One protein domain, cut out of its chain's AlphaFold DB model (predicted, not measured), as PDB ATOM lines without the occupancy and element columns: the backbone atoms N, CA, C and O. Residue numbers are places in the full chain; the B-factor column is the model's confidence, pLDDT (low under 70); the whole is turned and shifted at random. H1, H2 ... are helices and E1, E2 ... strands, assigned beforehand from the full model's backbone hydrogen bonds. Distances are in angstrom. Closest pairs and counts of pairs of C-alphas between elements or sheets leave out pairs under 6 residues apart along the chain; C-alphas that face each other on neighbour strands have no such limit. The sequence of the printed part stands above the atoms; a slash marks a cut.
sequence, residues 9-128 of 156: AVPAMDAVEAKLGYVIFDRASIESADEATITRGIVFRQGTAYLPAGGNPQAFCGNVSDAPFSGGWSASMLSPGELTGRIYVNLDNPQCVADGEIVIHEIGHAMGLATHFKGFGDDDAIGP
ATOM      1  N   ALA A   9      -9.342 -33.342  50.411       97.81
ATOM      2  CA  ALA A   9      -9.831 -34.697  50.149       97.81
ATOM      3  C   ALA A   9     -11.147 -34.696  49.364       97.81
ATOM      4  O   ALA A   9     -11.286 -35.433  48.391       97.81
ATOM      5  N   VAL A  10     -12.114 -33.861  49.764       97.69
ATOM      6  CA  VAL A  10     -13.422 -33.783  49.091       97.69
ATOM      7  C   VAL A  10     -13.293 -33.284  47.646       97.69
ATOM      8  O   VAL A  10     -13.757 -34.003  46.763       97.69
ATOM      9  N   PRO A  11     -12.597 -32.163  47.357       98.44
ATOM     10  CA  PRO A  11     -12.356 -31.732  45.979       98.44
ATOM     11  C   PRO A  11     -11.658 -32.787  45.112       98.44
ATOM     12  O   PRO A  11     -12.021 -32.962  43.951       98.44
ATOM     13  N   ALA A  12     -10.681 -33.514  45.661       98.44
ATOM     14  CA  ALA A  12      -9.984 -34.567  44.927       98.44
ATOM     15  C   ALA A  12     -10.902 -35.765  44.618       98.44
ATOM     16  O   ALA A  12     -10.920 -36.256  43.489       98.44
ATOM     17  N   MET A  13     -11.721 -36.196  45.587       98.50
ATOM     18  CA  MET A  13     -12.745 -37.226  45.369       98.50
ATOM     19  C   MET A  13     -13.774 -36.788  44.317       98.50
ATOM     20  O   MET A  13     -14.111 -37.575  43.432       98.50
ATOM     21  N   ASP A  14     -14.231 -35.533  44.372       98.56
ATOM     22  CA  ASP A  14     -15.160 -34.961  43.392       98.56
ATOM     23  C   ASP A  14     -14.551 -34.936  41.983       98.56
ATOM     24  O   ASP A  14     -15.222 -35.295  41.017       98.56
ATOM     25  N   ALA A  15     -13.273 -34.567  41.851       97.88
ATOM     26  CA  ALA A  15     -12.571 -34.563  40.568       97.88
ATOM     27  C   ALA A  15     -12.479 -35.972  39.959       97.88
ATOM     28  O   ALA A  15     -12.724 -36.152  38.762       97.88
ATOM     29  N   VAL A  16     -12.182 -36.981  40.785       97.75
ATOM     30  CA  VAL A  16     -12.153 -38.384  40.358       97.75
ATOM     31  C   VAL A  16     -13.538 -38.854  39.912       97.75
ATOM     32  O   VAL A  16     -13.675 -39.378  38.807       97.75
ATOM     33  N   GLU A  17     -14.582 -38.627  40.708       97.81
ATOM     34  CA  GLU A  17     -15.954 -39.028  40.359       97.81
ATOM     35  C   GLU A  17     -16.470 -38.309  39.109       97.81
ATOM     36  O   GLU A  17     -17.101 -38.936  38.254       97.81
ATOM     37  N   ALA A  18     -16.138 -37.026  38.941       96.56
ATOM     38  CA  ALA A  18     -16.466 -36.261  37.743       96.56
ATOM     39  C   ALA A  18     -15.813 -36.857  36.487       96.56
ATOM     40  O   ALA A  18     -16.466 -36.968  35.448       96.56
ATOM     41  N   LYS A  19     -14.546 -37.285  36.575       95.50
ATOM     42  CA  LYS A  19     -13.834 -37.924  35.456       95.50
ATOM     43  C   LYS A  19     -14.316 -39.348  35.177       95.50
ATOM     44  O   LYS A  19     -14.381 -39.750  34.015       95.50
ATOM     45  N   LEU A  20     -14.688 -40.110  36.206       94.62
ATOM     46  CA  LEU A  20     -15.213 -41.471  36.052       94.62
ATOM     47  C   LEU A  20     -16.680 -41.505  35.589       94.62
ATOM     48  O   LEU A  20     -17.089 -42.463  34.917       94.62
ATOM     49  N   GLY A  21     -17.440 -40.454  35.907       95.12
ATOM     50  CA  GLY A  21     -18.843 -40.267  35.544       95.12
ATOM     51  C   GLY A  21     -19.839 -40.945  36.488       95.12
ATOM     52  O   GLY A  21     -20.985 -41.157  36.096       95.12
ATOM     53  N   TYR A  22     -19.420 -41.333  37.694       95.12
ATOM     54  CA  TYR A  22     -20.279 -41.941  38.714       95.12
ATOM     55  C   TYR A  22     -19.677 -41.776  40.114       95.12
ATOM     56  O   TYR A  22     -18.477 -41.558  40.262       95.12
ATOM     57  N   VAL A  23     -20.527 -41.899  41.136       96.69
ATOM     58  CA  VAL A  23     -20.122 -41.862  42.547       96.69
ATOM     59  C   VAL A  23     -19.483 -43.194  42.922       96.69
ATOM     60  O   VAL A  23     -20.090 -44.247  42.722       96.69
ATOM     61  N   ILE A  24     -18.275 -43.143  43.475       95.00
ATOM     62  CA  ILE A  24     -17.490 -44.323  43.851       95.00
ATOM     63  C   ILE A  24     -17.079 -44.308  45.323       95.00
ATOM     64  O   ILE A  24     -16.917 -45.364  45.935       95.00
ATOM     65  N   PHE A  25     -16.932 -43.126  45.917       96.88
ATOM     66  CA  PHE A  25     -16.495 -43.000  47.293       96.88
ATOM     67  C   PHE A  25     -17.688 -43.030  48.239       96.88
ATOM     68  O   PHE A  25     -18.519 -42.123  48.267       96.88
ATOM     69  N   ASP A  26     -17.723 -44.036  49.105       95.81
ATOM     70  CA  ASP A  26     -18.552 -43.985  50.302       95.81
ATOM     71  C   ASP A  26     -17.914 -43.026  51.315       95.81
ATOM     72  O   ASP A  26     -16.895 -43.337  51.938       95.81
ATOM     73  N   ARG A  27     -18.509 -41.842  51.464       94.94
ATOM     74  CA  ARG A  27     -18.040 -40.768  52.353       94.94
ATOM     75  C   ARG A  27     -18.786 -40.728  53.689       94.94
ATOM     76  O   ARG A  27     -18.602 -39.782  54.443       94.94
ATOM     77  N   ALA A  28     -19.648 -41.706  53.973       95.38
ATOM     78  CA  ALA A  28     -20.530 -41.682  55.137       95.38
ATOM     79  C   ALA A  28     -20.224 -42.805  56.133       95.38
ATOM     80  O   ALA A  28     -20.164 -42.544  57.334       95.38
ATOM     81  N   SER A  29     -19.981 -44.036  55.662       94.88
ATOM     82  CA  SER A  29     -19.961 -45.223  56.538       94.88
ATOM     83  C   SER A  29     -18.919 -45.194  57.655       94.88
ATOM     84  O   SER A  29     -19.115 -45.835  58.683       94.88
ATOM     85  N   ILE A  30     -17.808 -44.477  57.464       95.94
ATOM     86  CA  ILE A  30     -16.718 -44.393  58.451       95.94
ATOM     87  C   ILE A  30     -16.351 -42.956  58.832       95.94
ATOM     88  O   ILE A  30     -15.362 -42.747  59.528       95.94
ATOM     89  N   GLU A  31     -17.114 -41.957  58.387       95.31
ATOM     90  CA  GLU A  31     -16.738 -40.552  58.584       95.31
ATOM     91  C   GLU A  31     -16.748 -40.171  60.070       95.31
ATOM     92  O   GLU A  31     -15.771 -39.626  60.592       95.31
ATOM     93  N   SER A  32     -17.813 -40.552  60.780       94.69
ATOM     94  CA  SER A  32     -17.978 -40.311  62.219       94.69
ATOM     95  C   SER A  32     -17.308 -41.359  63.111       94.69
ATOM     96  O   SER A  32     -17.284 -41.189  64.330       94.69
ATOM     97  N   ALA A  33     -16.761 -42.435  62.535       96.25
ATOM     98  CA  ALA A  33     -16.096 -43.479  63.303       96.25
ATOM     99  C   ALA A  33     -14.802 -42.950  63.938       96.25
ATOM    100  O   ALA A  33     -14.066 -42.175  63.316       96.25
ATOM    101  N   ASP A  34     -14.499 -43.401  65.157       95.19
ATOM    102  CA  ASP A  34     -13.167 -43.241  65.735       95.19
ATOM    103  C   ASP A  34     -12.175 -44.004  64.856       95.19
ATOM    104  O   ASP A  34     -12.372 -45.189  64.570       95.19
ATOM    105  N   GLU A  35     -11.111 -43.333  64.422       93.69
ATOM    106  CA  GLU A  35     -10.102 -43.941  63.567       93.69
ATOM    107  C   GLU A  35      -9.528 -45.228  64.168       93.69
ATOM    108  O   GLU A  35      -9.329 -46.198  63.435       93.69
ATOM    109  N   ALA A  36      -9.347 -45.294  65.491       92.62
ATOM    110  CA  ALA A  36      -8.848 -46.492  66.165       92.62
ATOM    111  C   ALA A  36      -9.736 -47.730  65.932       92.62
ATOM    112  O   ALA A  36      -9.247 -48.856  65.990       92.62
ATOM    113  N   THR A  37     -11.019 -47.530  65.615       94.94
ATOM    114  CA  THR A  37     -12.007 -48.600  65.395       94.94
ATOM    115  C   THR A  37     -12.173 -48.998  63.926       94.94
ATOM    116  O   THR A  37     -12.817 -50.004  63.628       94.94
ATOM    117  N   ILE A  38     -11.586 -48.246  62.991       95.31
ATOM    118  CA  ILE A  38     -11.728 -48.502  61.553       95.31
ATOM    119  C   ILE A  38     -10.866 -49.694  61.162       95.31
ATOM    120  O   ILE A  38      -9.644 -49.593  61.104       95.31
ATOM    121  N   THR A  39     -11.494 -50.815  60.839       93.31
ATOM    122  CA  THR A  39     -10.797 -52.026  60.376       93.31
ATOM    123  C   THR A  39     -10.656 -52.085  58.858       93.31
ATOM    124  O   THR A  39      -9.768 -52.766  58.352       93.31
ATOM    125  N   ARG A  40     -11.506 -51.350  58.130       94.12
ATOM    126  CA  ARG A  40     -11.518 -51.299  56.668       94.12
ATOM    127  C   ARG A  40     -11.867 -49.910  56.150       94.12
ATOM    128  O   ARG A  40     -12.827 -49.299  56.614       94.12
ATOM    129  N   GLY A  41     -11.138 -49.462  55.132       95.00
ATOM    130  CA  GLY A  41     -11.416 -48.218  54.416       95.00
ATOM    131  C   GLY A  41     -10.162 -47.394  54.160       95.00
ATOM    132  O   GLY A  41      -9.062 -47.776  54.548       95.00
ATOM    133  N   ILE A  42     -10.348 -46.248  53.516       96.56
ATOM    134  CA  ILE A  42      -9.282 -45.277  53.264       96.56
ATOM    135  C   ILE A  42      -9.457 -44.098  54.222       96.56
ATOM    136  O   ILE A  42     -10.569 -43.566  54.362       96.56
ATOM    137  N   VAL A  43      -8.364 -43.711  54.876       98.00
ATOM    138  CA  VAL A  43      -8.308 -42.659  55.894       98.00
ATOM    139  C   VAL A  43      -7.254 -41.624  55.508       98.00
ATOM    140  O   VAL A  43      -6.101 -41.974  55.281       98.00
ATOM    141  N   PHE A  44      -7.632 -40.348  55.459       98.44
ATOM    142  CA  PHE A  44      -6.691 -39.252  55.211       98.44
ATOM    143  C   PHE A  44      -5.992 -38.816  56.497       98.44
ATOM    144  O   PHE A  44      -6.624 -38.742  57.554       98.44
ATOM    145  N   ARG A  45      -4.696 -38.497  56.422       97.88
ATOM    146  CA  ARG A  45      -3.916 -37.958  57.546       97.88
ATOM    147  C   ARG A  45      -2.908 -36.914  57.072       97.88
ATOM    148  O   ARG A  45      -2.190 -37.152  56.111       97.88
ATOM    149  N   GLN A  46      -2.862 -35.776  57.760       97.38
ATOM    150  CA  GLN A  46      -1.962 -34.658  57.464       97.38
ATOM    151  C   GLN A  46      -0.706 -34.680  58.323       97.38
ATOM    152  O   GLN A  46      -0.748 -35.062  59.494       97.38
ATOM    153  N   GLY A  47       0.393 -34.187  57.759       97.50
ATOM    154  CA  GLY A  47       1.704 -34.151  58.395       97.50
ATOM    155  C   GLY A  47       2.289 -35.540  58.640       97.50
ATOM    156  O   GLY A  47       3.155 -35.676  59.502       97.50
ATOM    157  N   THR A  48       1.789 -36.566  57.945       98.12
ATOM    158  CA  THR A  48       2.170 -37.972  58.151       98.12
ATOM    159  C   THR A  48       2.806 -38.611  56.928       98.12
ATOM    160  O   THR A  48       3.031 -39.825  56.950       98.12
ATOM    161  N   ALA A  49       3.080 -37.841  55.866       98.12
ATOM    162  CA  ALA A  49       3.761 -38.375  54.695       98.12
ATOM    163  C   ALA A  49       5.145 -38.907  55.090       98.12
ATOM    164  O   ALA A  49       5.885 -38.299  55.872       98.12
ATOM    165  N   TYR A  50       5.477 -40.086  54.576       97.44
ATOM    166  CA  TYR A  50       6.729 -40.763  54.856       97.44
ATOM    167  C   TYR A  50       7.896 -40.046  54.182       97.44
ATOM    168  O   TYR A  50       7.949 -39.939  52.961       97.44
ATOM    169  N   LEU A  51       8.874 -39.623  54.983       96.44
ATOM    170  CA  LEU A  51      10.125 -39.040  54.514       96.44
ATOM    171  C   LEU A  51      11.295 -39.950  54.923       96.44
ATOM    172  O   LEU A  51      11.657 -39.970  56.104       96.44
ATOM    173  N   PRO A  52      11.904 -40.708  53.991       94.38
ATOM    174  CA  PRO A  52      13.077 -41.513  54.309       94.38
ATOM    175  C   PRO A  52      14.266 -40.626  54.701       94.38
ATOM    176  O   PRO A  52      14.432 -39.514  54.196       94.38
ATOM    177  N   ALA A  53      15.138 -41.137  55.575       94.44
ATOM    178  CA  ALA A  53      16.347 -40.425  55.979       94.44
ATOM    179  C   ALA A  53      17.229 -40.102  54.758       94.44
ATOM    180  O   ALA A  53      17.609 -40.994  54.004       94.44
ATOM    181  N   GLY A  54      17.548 -38.818  54.571       95.00
ATOM    182  CA  GLY A  54      18.309 -38.335  53.413       95.00
ATOM    183  C   GLY A  54      17.503 -38.204  52.114       95.00
ATOM    184  O   GLY A  54      18.076 -37.825  51.095       95.00
ATOM    185  N   GLY A  55      16.197 -38.494  52.133       94.31
ATOM    186  CA  GLY A  55      15.297 -38.247  51.008       94.31
ATOM    187  C   GLY A  55      15.075 -36.755  50.762       94.31
ATOM    188  O   GLY A  55      15.177 -35.941  51.678       94.31
ATOM    189  N   ASN A  56      14.755 -36.398  49.517       95.56
ATOM    190  CA  ASN A  56      14.387 -35.035  49.140       95.56
ATOM    191  C   ASN A  56      12.949 -34.731  49.603       95.56
ATOM    192  O   ASN A  56      12.030 -35.265  48.989       95.56
ATOM    193  N   PRO A  57      12.701 -33.868  50.604       95.62
ATOM    194  CA  PRO A  57      11.356 -33.651  51.147       95.62
ATOM    195  C   PRO A  57      10.311 -33.225  50.110       95.62
ATOM    196  O   PRO A  57       9.136 -33.553  50.240       95.62
ATOM    197  N   GLN A  58      10.733 -32.532  49.055       95.25
ATOM    198  CA  GLN A  58       9.867 -32.060  47.975       95.25
ATOM    199  C   GLN A  58       9.380 -33.190  47.055       95.25
ATOM    200  O   GLN A  58       8.458 -32.978  46.281       95.25
ATOM    201  N   ALA A  59       9.972 -34.382  47.146       92.56
ATOM    202  CA  ALA A  59       9.538 -35.574  46.419       92.56
ATOM    203  C   ALA A  59       8.654 -36.513  47.267       92.56
ATOM    204  O   ALA A  59       8.229 -37.548  46.773       92.56
ATOM    205  N   PHE A  60       8.397 -36.179  48.539       95.94
ATOM    206  CA  PHE A  60       7.680 -37.035  49.498       95.94
ATOM    207  C   PHE A  60       6.548 -36.269  50.200       95.94
ATOM    208  O   PHE A  60       6.378 -36.331  51.419       95.94
ATOM    209  N   CYS A  61       5.808 -35.462  49.440       97.44
ATOM    210  CA  CYS A  61       4.721 -34.622  49.953       97.44
ATOM    211  C   CYS A  61       3.442 -35.416  50.261       97.44
ATOM    212  O   CYS A  61       2.559 -34.904  50.941       97.44
ATOM    213  N   GLY A  62       3.340 -36.647  49.767       97.62
ATOM    214  CA  GLY A  62       2.255 -37.577  50.032       97.62
ATOM    215  C   GLY A  62       2.736 -39.011  49.835       97.62
ATOM    216  O   GLY A  62       3.795 -39.230  49.243       97.62
ATOM    217  N   ASN A  63       2.008 -39.961  50.416       97.69
ATOM    218  CA  ASN A  63       2.137 -41.378  50.094       97.69
ATOM    219  C   ASN A  63       0.927 -42.175  50.607       97.69
ATOM    220  O   ASN A  63       0.289 -41.810  51.603       97.69
ATOM    221  N   VAL A  64       0.697 -43.349  50.021       97.00
ATOM    222  CA  VAL A  64      -0.264 -44.338  50.531       97.00
ATOM    223  C   VAL A  64       0.428 -45.444  51.323       97.00
ATOM    224  O   VAL A  64       1.435 -45.998  50.881       97.00
ATOM    225  N   SER A  65      -0.115 -45.809  52.485       96.06
ATOM    226  CA  SER A  65       0.478 -46.852  53.334       96.06
ATOM    227  C   SER A  65      -0.504 -47.565  54.264       96.06
ATOM    228  O   SER A  65      -1.682 -47.228  54.354       96.06
ATOM    229  N   ASP A  66      -0.008 -48.580  54.971       94.38
ATOM    230  CA  ASP A  66      -0.731 -49.292  56.028       94.38
ATOM    231  C   ASP A  66      -0.756 -48.554  57.380       94.38
ATOM    232  O   ASP A  66      -1.558 -48.888  58.257       94.38
ATOM    233  N   ALA A  67       0.085 -47.529  57.544       95.06
ATOM    234  CA  ALA A  67       0.192 -46.734  58.762       95.06
ATOM    235  C   ALA A  67       0.713 -45.306  58.498       95.06
ATOM    236  O   ALA A  67       1.525 -45.101  57.592       95.06
ATOM    237  N   PRO A  68       0.346 -44.314  59.329       96.38
ATOM    238  CA  PRO A  68       0.969 -42.993  59.292       96.38
ATOM    239  C   PRO A  68       2.495 -43.076  59.405       96.38
ATOM    240  O   PRO A  68       3.004 -43.882  60.184       96.38
ATOM    241  N   PHE A  69       3.222 -42.240  58.656       96.94
ATOM    242  CA  PHE A  69       4.692 -42.236  58.598       96.94
ATOM    243  C   PHE A  69       5.335 -43.542  58.080       96.94
ATOM    244  O   PHE A  69       6.533 -43.745  58.261       96.94
ATOM    245  N   SER A  70       4.566 -44.432  57.445       95.44
ATOM    246  CA  SER A  70       5.054 -45.635  56.743       95.44
ATOM    247  C   SER A  70       5.057 -45.399  55.234       95.44
ATOM    248  O   SER A  70       4.237 -44.632  54.743       95.44
ATOM    249  N   GLY A  71       5.956 -46.052  54.494       91.56
ATOM    250  CA  GLY A  71       6.171 -45.803  53.061       91.56
ATOM    251  C   GLY A  71       5.324 -46.632  52.089       91.56
ATOM    252  O   GLY A  71       5.414 -46.405  50.889       91.56
ATOM    253  N   GLY A  72       4.534 -47.601  52.557       88.88
ATOM    254  CA  GLY A  72       3.756 -48.469  51.668       88.88
ATOM    255  C   GLY A  72       2.719 -49.312  52.398       88.88
ATOM    256  O   GLY A  72       2.617 -49.265  53.622       88.88
ATOM    257  N   TRP A  73       1.916 -50.058  51.644       86.50
ATOM    258  CA  TRP A  73       0.883 -50.952  52.172       86.50
ATOM    259  C   TRP A  73       1.052 -52.369  51.617       86.50
ATOM    260  O   TRP A  73       1.625 -52.585  50.549       86.50
ATOM    261  N   SER A  74       0.568 -53.359  52.367       84.31
ATOM    262  CA  SER A  74       0.688 -54.772  51.999       84.31
ATOM    263  C   SER A  74      -0.433 -55.215  51.062       84.31
ATOM    264  O   SER A  74      -1.608 -54.997  51.353       84.31
ATOM    265  N   ALA A  75      -0.096 -55.985  50.022       80.06
ATOM    266  CA  ALA A  75      -1.075 -56.637  49.146       80.06
ATOM    267  C   ALA A  75      -2.081 -57.532  49.905       80.06
ATOM    268  O   ALA A  75      -3.170 -57.792  49.401       80.06
ATOM    269  N   SER A  76      -1.764 -57.957  51.136       81.81
ATOM    270  CA  SER A  76      -2.701 -58.674  52.015       81.81
ATOM    271  C   SER A  76      -3.930 -57.850  52.423       81.81
ATOM    272  O   SER A  76      -4.893 -58.414  52.935       81.81
ATOM    273  N   MET A  77      -3.904 -56.531  52.216       83.00
ATOM    274  CA  MET A  77      -5.053 -55.641  52.404       83.00
ATOM    275  C   MET A  77      -6.068 -55.722  51.260       83.00
ATOM    276  O   MET A  77      -7.055 -54.987  51.283       83.00
ATOM    277  N   LEU A  78      -5.844 -56.596  50.272       84.69
ATOM    278  CA  LEU A  78      -6.762 -56.855  49.171       84.69
ATOM    279  C   LEU A  78      -7.140 -58.337  49.088       84.69
ATOM    280  O   LEU A  78      -6.291 -59.220  49.197       84.69
ATOM    281  N   SER A  79      -8.418 -58.625  48.831       81.50
ATOM    282  CA  SER A  79      -8.886 -59.987  48.540       81.50
ATOM    283  C   SER A  79     -10.224 -59.993  47.797       81.50
ATOM    284  O   SER A  79     -11.185 -59.432  48.306       81.50
ATOM    285  N   PRO A  80     -10.350 -60.632  46.621       76.88
ATOM    286  CA  PRO A  80      -9.416 -60.678  45.494       76.88
ATOM    287  C   PRO A  80      -9.434 -59.348  44.709       76.88
ATOM    288  O   PRO A  80      -9.617 -59.348  43.499       76.88
ATOM    289  N   GLY A  81      -9.277 -58.213  45.398       80.50
ATOM    290  CA  GLY A  81      -9.434 -56.859  44.845       80.50
ATOM    291  C   GLY A  81     -10.390 -55.986  45.658       80.50
ATOM    292  O   GLY A  81     -10.424 -54.775  45.467       80.50
ATOM    293  N   GLU A  82     -11.122 -56.572  46.610       87.69
ATOM    294  CA  GLU A  82     -11.791 -55.792  47.645       87.69
ATOM    295  C   GLU A  82     -10.780 -55.363  48.697       87.69
ATOM    296  O   GLU A  82      -9.944 -56.159  49.127       87.69
ATOM    297  N   LEU A  83     -10.898 -54.120  49.150       89.12
ATOM    298  CA  LEU A  83     -10.174 -53.646  50.314       89.12
ATOM    299  C   LEU A  83     -10.622 -54.450  51.543       89.12
ATOM    300  O   LEU A  83     -11.807 -54.485  51.858       89.12
ATOM    301  N   THR A  84      -9.695 -55.101  52.236       90.62
ATOM    302  CA  THR A  84      -9.953 -55.874  53.466       90.62
ATOM    303  C   THR A  84      -9.347 -55.221  54.703       90.62
ATOM    304  O   THR A  84      -9.726 -55.569  55.818       90.62
ATOM    305  N   GLY A  85      -8.437 -54.263  54.510       91.50
ATOM    306  CA  GLY A  85      -7.765 -53.526  55.574       91.50
ATOM    307  C   GLY A  85      -8.033 -52.025  55.545       91.50
ATOM    308  O   GLY A  85      -8.791 -51.500  54.723       91.50
ATOM    309  N   ARG A  86      -7.390 -51.323  56.475       93.44
ATOM    310  CA  ARG A  86      -7.345 -49.865  56.514       93.44
ATOM    311  C   ARG A  86      -6.086 -49.378  55.804       93.44
ATOM    312  O   ARG A  86      -4.993 -49.811  56.150       93.44
ATOM    313  N   ILE A  87      -6.263 -48.465  54.859       95.12
ATOM    314  CA  ILE A  87      -5.183 -47.790  54.144       95.12
ATOM    315  C   ILE A  87      -5.206 -46.307  54.508       95.12
ATOM    316  O   ILE A  87      -6.270 -45.706  54.677       95.12
ATOM    317  N   TYR A  88      -4.022 -45.723  54.621       97.38
ATOM    318  CA  TYR A  88      -3.815 -44.312  54.874       97.38
ATOM    319  C   TYR A  88      -3.396 -43.594  53.601       97.38
ATOM    320  O   TYR A  88      -2.461 -44.024  52.935       97.38
ATOM    321  N   VAL A  89      -4.066 -42.484  53.303       98.31
ATOM    322  CA  VAL A  89      -3.551 -41.448  52.403       98.31
ATOM    323  C   VAL A  89      -2.873 -40.418  53.292       98.31
ATOM    324  O   VAL A  89      -3.538 -39.635  53.976       98.31
ATOM    325  N   ASN A  90      -1.548 -40.478  53.340       98.56
ATOM    326  CA  ASN A  90      -0.740 -39.559  54.117       98.56
ATOM    327  C   ASN A  90      -0.379 -38.367  53.254       98.56
ATOM    328  O   ASN A  90       0.115 -38.527  52.142       98.56
ATOM    329  N   LEU A  91      -0.609 -37.180  53.786       98.62
ATOM    330  CA  LEU A  91      -0.319 -35.922  53.132       98.62
ATOM    331  C   LEU A  91       0.619 -35.119  54.010       98.62
ATOM    332  O   LEU A  91       0.566 -35.207  55.235       98.62
ATOM    333  N   ASP A  92       1.401 -34.284  53.352       98.31
ATOM    334  CA  ASP A  92       2.319 -33.313  53.914       98.31
ATOM    335  C   ASP A  92       3.465 -33.923  54.728       98.31
ATOM    336  O   ASP A  92       3.322 -34.863  55.513       98.31
ATOM    337  N   ASN A  93       4.626 -33.300  54.594       97.06
ATOM    338  CA  ASN A  93       5.754 -33.484  55.494       97.06
ATOM    339  C   ASN A  93       6.209 -32.102  56.004       97.06
ATOM    340  O   ASN A  93       5.730 -31.078  55.512       97.06
ATOM    341  N   PRO A  94       7.138 -32.016  56.974       95.56
ATOM    342  CA  PRO A  94       7.540 -30.733  57.559       95.56
ATOM    343  C   PRO A  94       8.054 -29.672  56.566       95.56
ATOM    344  O   PRO A  94       8.175 -28.507  56.937       95.56
ATOM    345  N   GLN A  95       8.395 -30.059  55.334       97.06
ATOM    346  CA  GLN A  95       8.998 -29.198  54.316       97.06
ATOM    347  C   GLN A  95       8.248 -29.219  52.973       97.06
ATOM    348  O   GLN A  95       8.701 -28.577  52.022       97.06
ATOM    349  N   CYS A  96       7.124 -29.933  52.881       97.56
ATOM    350  CA  CYS A  96       6.292 -29.964  51.687       97.56
ATOM    351  C   CYS A  96       4.812 -30.120  52.031       97.56
ATOM    352  O   CYS A  96       4.444 -30.953  52.858       97.56
ATOM    353  N   VAL A  97       3.973 -29.353  51.340       97.88
ATOM    354  CA  VAL A  97       2.515 -29.450  51.406       97.88
ATOM    355  C   VAL A  97       2.020 -30.016  50.080       97.88
ATOM    356  O   VAL A  97       2.352 -29.470  49.029       97.88
ATOM    357  N   ALA A  98       1.239 -31.093  50.127       97.88
ATOM    358  CA  ALA A  98       0.622 -31.686  48.946       97.88
ATOM    359  C   ALA A  98      -0.395 -30.717  48.321       97.88
ATOM    360  O   ALA A  98      -1.277 -30.189  49.005       97.88
ATOM    361  N   ASP A  99      -0.312 -30.500  47.015       97.44
ATOM    362  CA  ASP A  99      -1.362 -29.803  46.279       97.44
ATOM    363  C   ASP A  99      -2.508 -30.758  45.894       97.44
ATOM    364  O   ASP A  99      -2.527 -31.935  46.260       97.44
ATOM    365  N   GLY A 100      -3.512 -30.238  45.183       97.69
ATOM    366  CA  GLY A 100      -4.663 -31.038  44.764       97.69
ATOM    367  C   GLY A 100      -4.305 -32.186  43.816       97.69
ATOM    368  O   GLY A 100      -4.948 -33.231  43.879       97.69
ATOM    369  N   GLU A 101      -3.282 -32.024  42.973       97.75
ATOM    370  CA  GLU A 101      -2.854 -33.064  42.033       97.75
ATOM    371  C   GLU A 101      -2.154 -34.209  42.759       97.75
ATOM    372  O   GLU A 101      -2.457 -35.370  42.484       97.75
ATOM    373  N   ILE A 102      -1.323 -33.903  43.759       98.25
ATOM    374  CA  ILE A 102      -0.731 -34.910  44.648       98.25
ATOM    375  C   ILE A 102      -1.829 -35.657  45.418       98.25
ATOM    376  O   ILE A 102      -1.792 -36.877  45.525       98.25
ATOM    377  N   VAL A 103      -2.863 -34.972  45.911       98.62
ATOM    378  CA  VAL A 103      -3.963 -35.654  46.621       98.62
ATOM    379  C   VAL A 103      -4.717 -36.614  45.690       98.62
ATOM    380  O   VAL A 103      -5.047 -37.728  46.099       98.62
ATOM    381  N   ILE A 104      -4.968 -36.225  44.435       98.56
ATOM    382  CA  ILE A 104      -5.573 -37.116  43.429       98.56
ATOM    383  C   ILE A 104      -4.632 -38.284  43.101       98.56
ATOM    384  O   ILE A 104      -5.098 -39.418  42.975       98.56
ATOM    385  N   HIS A 105      -3.328 -38.026  43.004       98.38
ATOM    386  CA  HIS A 105      -2.307 -39.047  42.787       98.38
ATOM    387  C   HIS A 105      -2.356 -40.126  43.882       98.38
ATOM    388  O   HIS A 105      -2.517 -41.310  43.575       98.38
ATOM    389  N   GLU A 106      -2.348 -39.727  45.159       98.25
ATOM    390  CA  GLU A 106      -2.437 -40.676  46.275       98.25
ATOM    391  C   GLU A 106      -3.781 -41.410  46.322       98.25
ATOM    392  O   GLU A 106      -3.844 -42.600  46.631       98.25
ATOM    393  N   ILE A 107      -4.885 -40.743  45.967       98.06
ATOM    394  CA  ILE A 107      -6.172 -41.430  45.798       98.06
ATOM    395  C   ILE A 107      -6.055 -42.509  44.714       98.06
ATOM    396  O   ILE A 107      -6.534 -43.619  44.928       98.06
ATOM    397  N   GLY A 108      -5.377 -42.231  43.599       97.25
ATOM    398  CA  GLY A 108      -5.084 -43.212  42.552       97.25
ATOM    399  C   GLY A 108      -4.361 -44.449  43.087       97.25
ATOM    400  O   GLY A 108      -4.786 -45.576  42.815       97.25
ATOM    401  N   HIS A 109      -3.331 -44.251  43.911       96.38
ATOM    402  CA  HIS A 109      -2.642 -45.339  44.606       96.38
ATOM    403  C   HIS A 109      -3.573 -46.141  45.521       96.38
ATOM    404  O   HIS A 109      -3.619 -47.370  45.436       96.38
ATOM    405  N   ALA A 110      -4.367 -45.466  46.357       95.00
ATOM    406  CA  ALA A 110      -5.322 -46.114  47.259       95.00
ATOM    407  C   ALA A 110      -6.445 -46.855  46.506       95.00
ATOM    408  O   ALA A 110      -7.038 -47.800  47.026       95.00
ATOM    409  N   MET A 111      -6.713 -46.439  45.268       94.06
ATOM    410  CA  MET A 111      -7.644 -47.048  44.324       94.06
ATOM    411  C   MET A 111      -7.032 -48.204  43.509       94.06
ATOM    412  O   MET A 111      -7.712 -48.826  42.692       94.06
ATOM    413  N   GLY A 112      -5.761 -48.541  43.736       91.56
ATOM    414  CA  GLY A 112      -5.112 -49.712  43.145       91.56
ATOM    415  C   GLY A 112      -4.227 -49.427  41.932       91.56
ATOM    416  O   GLY A 112      -3.733 -50.377  41.320       91.56
ATOM    417  N   LEU A 113      -3.966 -48.159  41.590       92.50
ATOM    418  CA  LEU A 113      -2.865 -47.822  40.684       92.50
ATOM    419  C   LEU A 113      -1.548 -48.057  41.431       92.50
ATOM    420  O   LEU A 113      -1.100 -47.206  42.180       92.50
ATOM    421  N   ALA A 114      -0.969 -49.252  41.309       84.69
ATOM    422  CA  ALA A 114       0.141 -49.678  42.160       84.69
ATOM    423  C   ALA A 114       1.432 -48.866  41.941       84.69
ATOM    424  O   ALA A 114       1.776 -48.020  42.756       84.69
ATOM    425  N   THR A 115       2.173 -49.142  40.868       90.25
ATOM    426  CA  THR A 115       3.445 -48.467  40.568       90.25
ATOM    427  C   THR A 115       3.222 -47.226  39.714       90.25
ATOM    428  O   THR A 115       2.247 -47.168  38.962       90.25
ATOM    429  N   HIS A 116       4.162 -46.282  39.774       95.31
ATOM    430  CA  HIS A 116       4.210 -45.171  38.827       95.31
ATOM    431  C   HIS A 116       4.296 -45.673  37.380       95.31
ATOM    432  O   HIS A 116       4.753 -46.789  37.100       95.31
ATOM    433  N   PHE A 117       3.794 -44.844  36.476       95.56
ATOM    434  CA  PHE A 117       3.902 -45.005  35.036       95.56
ATOM    435  C   PHE A 117       3.862 -43.622  34.378       95.56
ATOM    436  O   PHE A 117       3.530 -42.621  35.012       95.56
ATOM    437  N   LYS A 118       4.154 -43.546  33.078       95.38
ATOM    438  CA  LYS A 118       4.062 -42.288  32.325       95.38
ATOM    439  C   LYS A 118       2.681 -41.631  32.481       95.38
ATOM    440  O   LYS A 118       1.671 -42.237  32.132       95.38
ATOM    441  N   GLY A 119       2.658 -40.382  32.947       93.81
ATOM    442  CA  GLY A 119       1.426 -39.656  33.277       93.81
ATOM    443  C   GLY A 119       0.845 -39.990  34.659       93.81
ATOM    444  O   GLY A 119      -0.294 -39.623  34.937       93.81
ATOM    445  N   PHE A 120       1.598 -40.688  35.513       96.75
ATOM    446  CA  PHE A 120       1.287 -40.964  36.916       96.75
ATOM    447  C   PHE A 120       2.578 -41.192  37.729       96.75
ATOM    448  O   PHE A 120       3.066 -42.316  37.844       96.75
ATOM    449  N   GLY A 121       3.146 -40.122  38.284       93.19
ATOM    450  CA  GLY A 121       4.280 -40.155  39.216       93.19
ATOM    451  C   GLY A 121       5.680 -40.287  38.603       93.19
ATOM    452  O   GLY A 121       6.651 -39.981  39.290       93.19
ATOM    453  N   ASP A 122       5.816 -40.721  37.344       90.81
ATOM    454  CA  ASP A 122       7.123 -40.763  36.654       90.81
ATOM    455  C   ASP A 122       7.583 -39.373  36.178       90.81
ATOM    456  O   ASP A 122       8.774 -39.069  36.225       90.81
ATOM    457  N   ASP A 123       6.634 -38.544  35.733       89.56
ATOM    458  CA  ASP A 123       6.882 -37.198  35.202       89.56
ATOM    459  C   ASP A 123       6.182 -36.151  36.090       89.56
ATOM    460  O   ASP A 123       6.828 -35.427  36.846       89.56
ATOM    461  N   ASP A 124       4.846 -36.141  36.042       90.12
ATOM    462  CA  ASP A 124       3.951 -35.304  36.845       90.12
ATOM    463  C   ASP A 124       3.162 -36.171  37.842       90.12
ATOM    464  O   ASP A 124       3.000 -37.379  37.631       90.12
ATOM    465  N   ALA A 125       2.608 -35.567  38.901       94.44
ATOM    466  CA  ALA A 125       1.754 -36.278  39.861       94.44
ATOM    467  C   ALA A 125       0.587 -36.984  39.146       94.44
ATOM    468  O   ALA A 125       0.379 -38.189  39.305       94.44
ATOM    469  N   ILE A 126      -0.122 -36.266  38.274       97.12
ATOM    470  CA  ILE A 126      -1.118 -36.836  37.366       97.12
ATOM    471  C   ILE A 126      -1.006 -36.188  35.986       97.12
ATOM    472  O   ILE A 126      -0.827 -34.984  35.857       97.12
ATOM    473  N   GLY A 127      -1.153 -36.996  34.942       95.06
ATOM    474  CA  GLY A 127      -1.166 -36.570  33.547       95.06
ATOM    475  C   GLY A 127      -2.364 -37.140  32.780       95.06
ATOM    476  O   GLY A 127      -3.240 -37.789  33.360       95.06
ATOM    477  N   PRO A 128      -2.440 -36.919  31.458       93.19
ATOM    478  CA  PRO A 128      -3.551 -37.394  30.632       93.19
ATOM    479  C   PRO A 128      -3.775 -38.912  30.694       93.19
ATOM    480  O   PRO A 128      -4.916 -39.362  30.616       93.19
TER     481      PRO A 128
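Overview. This is residues 9 to 128 of the 156 residues of an uncharacterized protein of Variovorax paradoxus (UniProt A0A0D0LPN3). With little regular structure, this is a small three-stranded sheet with H2 packed over one face, H1 packed crosswise on H2, and long loops around. Of 120 printed residues, 39 are in named elements, H1 E1 E2 E3 H2 along the chain: two helices, three strands, class mixed. The mixed sheet has the order E1 E3 E2; the whole is compact, radius of gyration of the C-alphas 14.0 A, spans 37 by 33 by 27 A.

Arrangement. Start at E3, residues 86 to 91, parallel to E1, residues 41 to 46; N 43 and O 87, 2.9 A apart, are within hydrogen-bond range. E2, residues 62 to 65, and E3 form an antiparallel hairpin, with N 63 and O 90 at 2.9 A. In two layers, helix over sheet, H2, residues 100 to 110, is on the sheet at a height of 8.5 A, closest at the C-alphas of Asn 63 and Glu 106, 6.0 A. H1, residues 9 to 20, touches H2, only just about perpendicular at 72 degrees; their closest C-alphas, Ala 12 and Ile 104, are 5.3 A apart. In both helices every O i to N i+4 pair is within hydrogen-bond range.

Along the chain. Find C-alpha 9 at (-9.831, -34.697, 50.149), where H1 begins its 16.5 A. E1 spans 16.8 A, E2 10.0 A and E3 16.0 A; H2 runs 15.3 A to C-alpha 110 at (-5.322, -46.114, 47.259).

Size, cuts and confidence. The farthest C-alphas, Tyr 22 and Gly 54, are 41.4 A apart. The links H1 to E1, E1 to E2 and E2 to E3 are long. The printed part has no cut, and no printed residue is under pLDDT 70.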